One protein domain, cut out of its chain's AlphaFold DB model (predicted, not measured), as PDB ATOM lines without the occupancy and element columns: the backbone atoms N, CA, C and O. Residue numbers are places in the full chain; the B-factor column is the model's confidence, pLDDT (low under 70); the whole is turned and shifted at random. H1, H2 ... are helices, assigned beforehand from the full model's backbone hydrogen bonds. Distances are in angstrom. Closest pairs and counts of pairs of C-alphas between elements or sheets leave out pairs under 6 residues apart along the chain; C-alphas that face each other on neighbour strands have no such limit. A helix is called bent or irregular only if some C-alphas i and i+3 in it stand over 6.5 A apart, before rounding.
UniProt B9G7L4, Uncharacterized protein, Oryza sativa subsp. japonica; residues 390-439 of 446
ATOM      1  N   ILE A 390      10.004 -13.608 120.355       83.31
ATOM      2  CA  ILE A 390      10.082 -12.250 120.922       83.31
ATOM      3  C   ILE A 390      10.553 -11.237 119.872       83.31
ATOM      4  O   ILE A 390       9.933 -10.192 119.700       83.31
ATOM      5  N   THR A 391      11.601 -11.560 119.110       86.44
ATOM      6  CA  THR A 391      12.114 -10.684 118.048       86.44
ATOM      7  C   THR A 391      11.078 -10.496 116.944       86.44
ATOM      8  O   THR A 391      10.925  -9.401 116.413       86.44
ATOM      9  N   ARG A 392      10.310 -11.543 116.616       86.31
ATOM     10  CA  ARG A 392       9.209 -11.436 115.653       86.31
ATOM     11  C   ARG A 392       8.109 -10.497 116.156       86.31
ATOM     12  O   ARG A 392       7.657  -9.649 115.393       86.31
ATOM     13  N   ALA A 393       7.718 -10.611 117.425       88.69
ATOM     14  CA  ALA A 393       6.738  -9.716 118.037       88.69
ATOM     15  C   ALA A 393       7.223  -8.256 118.040       88.69
ATOM     16  O   ALA A 393       6.476  -7.366 117.637       88.69
ATOM     17  N   GLN A 394       8.492  -8.016 118.389       88.75
ATOM     18  CA  GLN A 394       9.103  -6.684 118.327       88.75
ATOM     19  C   GLN A 394       9.016  -6.086 116.921       88.75
ATOM     20  O   GLN A 394       8.567  -4.955 116.774       88.75
ATOM     21  N   ARG A 395       9.343  -6.848 115.868       89.75
ATOM     22  CA  ARG A 395       9.282  -6.345 114.483       89.75
ATOM     23  C   ARG A 395       7.868  -6.004 114.013       89.75
ATOM     24  O   ARG A 395       7.694  -5.023 113.297       89.75
ATOM     25  N   VAL A 396       6.855  -6.756 114.449       90.56
ATOM     26  CA  VAL A 396       5.444  -6.419 114.182       90.56
ATOM     27  C   VAL A 396       5.077  -5.084 114.835       90.56
ATOM     28  O   VAL A 396       4.429  -4.245 114.210       90.56
ATOM     29  N   VAL A 397       5.525  -4.855 116.073       91.44
ATOM     30  CA  VAL A 397       5.314  -3.578 116.766       91.44
ATOM     31  C   VAL A 397       6.069  -2.449 116.066       91.44
ATOM     32  O   VAL A 397       5.476  -1.409 115.806       91.44
ATOM     33  N   MET A 398       7.333  -2.654 115.690       91.31
ATOM     34  CA  MET A 398       8.132  -1.666 114.954       91.31
ATOM     35  C   MET A 398       7.470  -1.263 113.635       91.31
ATOM     36  O   MET A 398       7.429  -0.077 113.313       91.31
ATOM     37  N   LYS A 399       6.882  -2.223 112.911       91.94
ATOM     38  CA  LYS A 399       6.098  -1.946 111.705       91.94
ATOM     39  C   LYS A 399       4.837  -1.146 112.000       91.94
ATOM     40  O   LYS A 399       4.534  -0.180 111.307       91.94
ATOM     41  N   ARG A 400       4.113  -1.503 113.061       91.19
ATOM     42  CA  ARG A 400       2.907  -0.776 113.481       91.19
ATOM     43  C   ARG A 400       3.208   0.655 113.935       91.19
ATOM     44  O   ARG A 400       2.371   1.529 113.753       91.19
ATOM     45  N   LEU A 401       4.390   0.885 114.501       87.31
ATOM     46  CA  LEU A 401       4.893   2.205 114.887       87.31
ATOM     47  C   LEU A 401       5.501   2.988 113.709       87.31
ATOM     48  O   LEU A 401       5.963   4.107 113.910       87.31
ATOM     49  N   GLY A 402       5.524   2.417 112.499       88.19
ATOM     50  CA  GLY A 402       6.078   3.061 111.305       88.19
ATOM     51  C   GLY A 402       7.601   3.213 111.322       88.19
ATOM     52  O   GLY A 402       8.140   4.034 110.587       88.19
ATOM     53  N   ILE A 403       8.302   2.454 112.169       88.00
ATOM     54  CA  ILE A 403       9.772   2.467 112.252       88.00
ATOM     55  C   ILE A 403      10.371   1.653 111.100       88.00
ATOM     56  O   ILE A 403      11.441   1.987 110.607       88.00
ATOM     57  N   ILE A 404       9.671   0.599 110.671       89.88
ATOM     58  CA  ILE A 404      10.062  -0.281 109.567       89.88
ATOM     59  C   ILE A 404       8.849  -0.504 108.653       89.88
ATOM     60  O   ILE A 404       7.735  -0.666 109.140       89.88
ATOM     61  N   GLU A 405       9.051  -0.578 107.339       82.75
ATOM     62  CA  GLU A 405       7.988  -0.934 106.381       82.75
ATOM     63  C   GLU A 405       7.760  -2.461 106.310       82.75
ATOM     64  O   GLU A 405       6.625  -2.951 106.366       82.75
ATOM     65  N   ASP A 406       8.855  -3.229 106.277       81.56
ATOM     66  CA  ASP A 406       8.883  -4.689 106.149       81.56
ATOM     67  C   ASP A 406       9.394  -5.405 107.417       81.56
ATOM     68  O   ASP A 406      10.560  -5.301 107.783       81.56
ATOM     69  N   GLU A 407       8.589  -6.292 108.016       79.44
ATOM     70  CA  GLU A 407       8.975  -7.108 109.197       79.44
ATOM     71  C   GLU A 407      10.230  -7.979 108.984       79.44
ATOM     72  O   GLU A 407      10.851  -8.450 109.939       79.44
ATOM     73  N   ASN A 408      10.598  -8.240 107.731       77.56
ATOM     74  CA  ASN A 408      11.754  -9.063 107.387       77.56
ATOM     75  C   ASN A 408      13.041  -8.238 107.191       77.56
ATOM     76  O   ASN A 408      14.111  -8.837 107.094       77.56
ATOM     77  N   LYS A 409      12.952  -6.900 107.155       80.06
ATOM     78  CA  LYS A 409      14.062  -5.965 106.907       80.06
ATOM     79  C   LYS A 409      14.173  -4.962 108.060       80.06
ATOM     80  O   LYS A 409      13.823  -3.801 107.919       80.06
ATOM     81  N   ALA A 410      14.585  -5.458 109.222       82.56
ATOM     82  CA  ALA A 410      14.876  -4.622 110.380       82.56
ATOM     83  C   ALA A 410      16.389  -4.426 110.477       82.56
ATOM     84  O   ALA A 410      17.094  -5.411 110.727       82.56
ATOM     85  N   ASP A 411      16.866  -3.196 110.306       86.25
ATOM     86  CA  ASP A 411      18.278  -2.874 110.492       86.25
ATOM     87  C   ASP A 411      18.576  -2.554 111.963       86.25
ATOM     88  O   ASP A 411      17.699  -2.212 112.759       86.25
ATOM     89  N   GLU A 412      19.847  -2.637 112.348       86.25
ATOM     90  CA  GLU A 412      20.287  -2.347 113.718       86.25
ATOM     91  C   GLU A 412      19.932  -0.912 114.155       86.25
ATOM     92  O   GLU A 412      19.575  -0.672 115.308       86.25
ATOM     93  N   ARG A 413      19.923   0.034 113.209       89.19
ATOM     94  CA  ARG A 413      19.504   1.427 113.438       89.19
ATOM     95  C   ARG A 413      18.023   1.539 113.804       89.19
ATOM     96  O   ARG A 413      17.676   2.313 114.694       89.19
ATOM     97  N   ASP A 414      17.171   0.740 113.171       88.31
ATOM     98  CA  ASP A 414      15.731   0.728 113.437       88.31
ATOM     99  C   ASP A 414      15.445   0.164 114.827       88.31
ATOM    100  O   ASP A 414      14.595   0.674 115.557       88.31
ATOM    101  N   ILE A 415      16.199  -0.868 115.220       87.25
ATOM    102  CA  ILE A 415      16.119  -1.475 116.552       87.25
ATOM    103  C   ILE A 415      16.510  -0.453 117.623       87.25
ATOM    104  O   ILE A 415      15.809  -0.320 118.626       87.25
ATOM    105  N   LEU A 416      17.583   0.311 117.407       89.31
ATOM    106  CA  LEU A 416      17.991   1.368 118.335       89.31
ATOM    107  C   LEU A 416      16.929   2.468 118.455       89.31
ATOM    108  O   LEU A 416      16.601   2.869 119.573       89.31
ATOM    109  N   ARG A 417      16.335   2.887 117.331       87.69
ATOM    110  CA  ARG A 417      15.232   3.860 117.303       87.69
ATOM    111  C   ARG A 417      13.995   3.352 118.046       87.69
ATOM    112  O   ARG A 417      13.350   4.111 118.759       87.69
ATOM    113  N   TYR A 418      13.678   2.064 117.917       88.75
ATOM    114  CA  TYR A 418      12.608   1.423 118.680       88.75
ATOM    115  C   TYR A 418      12.892   1.436 120.180       88.75
ATOM    116  O   TYR A 418      12.020   1.819 120.952       88.75
ATOM    117  N   LEU A 419      14.104   1.070 120.603       89.00
ATOM    118  CA  LEU A 419      14.473   1.070 122.020       89.00
ATOM    119  C   LEU A 419      14.425   2.475 122.627       89.00
ATOM    120  O   LEU A 419      14.030   2.622 123.778       89.00
ATOM    121  N   GLU A 420      14.793   3.502 121.863       88.81
ATOM    122  CA  GLU A 420      14.759   4.896 122.307       88.81
ATOM    123  C   GLU A 420      13.352   5.376 122.695       88.81
ATOM    124  O   GLU A 420      13.215   6.097 123.683       88.81
ATOM    125  N   LEU A 421      12.302   4.890 122.024       84.38
ATOM    126  CA  LEU A 421      10.908   5.227 122.352       84.38
ATOM    127  C   LEU A 421      10.484   4.781 123.759       84.38
ATOM    128  O   LEU A 421       9.605   5.401 124.352       84.38
ATOM    129  N   PHE A 422      11.101   3.725 124.297       83.44
ATOM    130  CA  PHE A 422      10.757   3.153 125.606       83.44
ATOM    131  C   PHE A 422      11.757   3.515 126.707       83.44
ATOM    132  O   PHE A 422      11.613   3.050 127.836       83.44
ATOM    133  N   LYS A 423      12.777   4.333 126.408       84.12
ATOM    134  CA  LYS A 423      13.734   4.805 127.424       84.12
ATOM    135  C   LYS A 423      13.129   5.848 128.360       84.12
ATOM    136  O   LYS A 423      13.586   5.971 129.493       84.12
ATOM    137  N   ALA A 424      12.136   6.605 127.898       80.62
ATOM    138  CA  ALA A 424      11.456   7.586 128.729       80.62
ATOM    139  C   ALA A 424      10.382   6.897 129.592       80.62
ATOM    140  O   ALA A 424       9.580   6.128 129.052       80.62
ATOM    141  N   PRO A 425      10.321   7.171 130.909       81.00
ATOM    142  CA  PRO A 425       9.187   6.739 131.713       81.00
ATOM    143  C   PRO A 425       7.895   7.353 131.157       81.00
ATOM    144  O   PRO A 425       7.898   8.455 130.602       81.00
ATOM    145  N   LEU A 426       6.780   6.634 131.302       80.88
ATOM    146  CA  LEU A 426       5.462   7.152 130.936       80.88
ATOM    147  C   LEU A 426       5.216   8.486 131.649       80.88
ATOM    148  O   LEU A 426       5.471   8.607 132.847       80.88
ATOM    149  N   ALA A 427       4.700   9.475 130.914       84.19
ATOM    150  CA  ALA A 427       4.345  10.762 131.496       84.19
ATOM    151  C   ALA A 427       3.400  10.556 132.699       84.19
ATOM    152  O   ALA A 427       2.481   9.734 132.601       84.19
ATOM    153  N   PRO A 428       3.561  11.304 133.807       84.94
ATOM    154  CA  PRO A 428       2.727  11.140 135.001       84.94
ATOM    155  C   PRO A 428       1.219  11.224 134.713       84.94
ATOM    156  O   PRO A 428       0.429  10.503 135.318       84.94
ATOM    157  N   SER A 429       0.823  12.031 133.722       86.38
ATOM    158  CA  SER A 429      -0.557  12.126 133.230       86.38
ATOM    159  C   SER A 429      -1.080  10.810 132.643       86.38
ATOM    160  O   SER A 429      -2.223  10.432 132.895       86.38
ATOM    161  N   HIS A 430      -0.253  10.075 131.894       86.81
ATOM    162  CA  HIS A 430      -0.608   8.764 131.348       86.81
ATOM    163  C   HIS A 430      -0.694   7.708 132.448       86.81
ATOM    164  O   HIS A 430      -1.591   6.871 132.422       86.81
ATOM    165  N   VAL A 431       0.198   7.770 133.441       87.12
ATOM    166  CA  VAL A 431       0.159   6.876 134.607       87.12
ATOM    167  C   VAL A 431      -1.132   7.089 135.401       87.12
ATOM    168  O   VAL A 431      -1.807   6.121 135.740       87.12
ATOM    169  N   GLN A 432      -1.533   8.345 135.623       85.25
ATOM    170  CA  GLN A 432      -2.785   8.683 136.302       85.25
ATOM    171  C   GLN A 432      -4.028   8.253 135.504       85.25
ATOM    172  O   GLN A 432      -4.987   7.746 136.085       85.25
ATOM    173  N   ALA A 433      -4.018   8.404 134.177       87.06
ATOM    174  CA  ALA A 433      -5.114   7.944 133.323       87.06
ATOM    175  C   ALA A 433      -5.254   6.411 133.329       87.06
ATOM    176  O   ALA A 433      -6.360   5.891 133.467       87.06
ATOM    177  N   LEU A 434      -4.138   5.678 133.237       86.25
ATOM    178  CA  LEU A 434      -4.129   4.213 133.328       86.25
ATOM    179  C   LEU A 434      -4.601   3.730 134.703       86.25
ATOM    180  O   LEU A 434      -5.365   2.776 134.795       86.25
ATOM    181  N   ALA A 435      -4.212   4.426 135.766       87.81
ATOM    182  CA  ALA A 435      -4.660   4.147 137.123       87.81
ATOM    183  C   ALA A 435      -6.172   4.311 137.306       87.81
ATOM    184  O   ALA A 435      -6.809   3.460 137.928       87.81
ATOM    185  N   ALA A 436      -6.747   5.361 136.714       86.25
ATOM    186  CA  ALA A 436      -8.188   5.586 136.710       86.25
ATOM    187  C   ALA A 436      -8.941   4.500 135.922       86.25
ATOM    188  O   ALA A 436      -9.993   4.048 136.361       86.25
ATOM    189  N   LEU A 437      -8.391   4.047 134.790       90.38
ATOM    190  CA  LEU A 437      -8.984   2.978 133.976       90.38
ATOM    191  C   LEU A 437      -8.889   1.597 134.639       90.38
ATOM    192  O   LEU A 437      -9.793   0.780 134.491       90.38
ATOM    193  N   CYS A 438      -7.798   1.330 135.356       87.94
ATOM    194  CA  CYS A 438      -7.542   0.041 135.995       87.94
ATOM    195  C   CYS A 438      -7.993  -0.022 137.464       87.94
ATOM    196  O   CYS A 438      -7.813  -1.059 138.098       87.94
ATOM    197  N   SER A 439      -8.564   1.057 138.014       86.62
ATOM    198  CA  SER A 439      -8.962   1.172 139.428       86.62
ATOM    199  C   SER A 439      -7.821   0.880 140.416       86.62
ATOM    200  O   SER A 439      -8.035   0.280 141.470       86.62
TER     201      SER A 439
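Overview. This is residues 390 to 439 of the 446 residues of an uncharacterized protein of Oryza sativa subsp. japonica (UniProt B9G7L4). Picture a small body with an arm: helices H1 and H2 are set crosswise, with the link of residues 401 to 411 looping from the one to the other, and from the far end of H2 an arm sticks out that ends in a third helix, H3. Residues 420 to 439, of which 428 to 438 belong to H3, stand free of the body, and this arm makes the length of the whole. The printed part has 50 residues with three named helices, in the order H1, H2, H3, and no named strand; the class is all helix. It is loose, with a radius of gyration of the C-alphas of 13.9 A, and spans 40 by 18 by 17 A.

Arrangement. Begin with H1, residues 390 to 400, which shares the greatest helix length, 11 residues, with H3, residues 428 to 438. From H1 look across to H2, residues 412 to 421. H1 and H2 are close but not clearly touching, with 1 pair of C-alphas within 8 A: those of Met 398 and Tyr 418, the closest, are 6.6 A apart. Their lines stand about perpendicular, at 75 degrees, and their centres are 11.6 A apart. H3 is apart from H1, and it is apart from H2 too. In the backbones of H1 and H3 each O i to N i+4 pair is within hydrogen-bond range, while in H2 this holds for 5 of 6 pairs.

Along the chain. Find C-alpha 390 at (10.082, -12.250, 120.922); from there H1 runs 15.4 A to C-alpha 400 at (2.907, -0.776, 113.481). H2 starts at C-alpha 412, at (20.287, -2.347, 113.718), and reaches C-alpha 421 after 14.8 A. H3 runs 15.2 A from C-alpha 428 to C-alpha 438, which you will find at (-7.542, 0.041, 135.995). No helix is bent or irregular.

Size, cuts and confidence. Look for the two C-alphas farthest apart at Lys 409, in the link between H1 and H2, and at Ser 439, the last printed residue; they are 40.5 A apart. The first and last printed C-alphas, those of Ile 390 and Ser 439, are 29.8 A apart. Without the stretch that stands free, the body has 30 residues and spans 18 by 16 by 15 A. The link from H1 to H2 is long, with 11 residues, and the link from H2 to H3 is short, with 6. The printed part has no cut from 390 to 439. Read the B-factor column for the model's confidence: the mean pLDDT of the printed part is 86.4, and no printed residue is under 70.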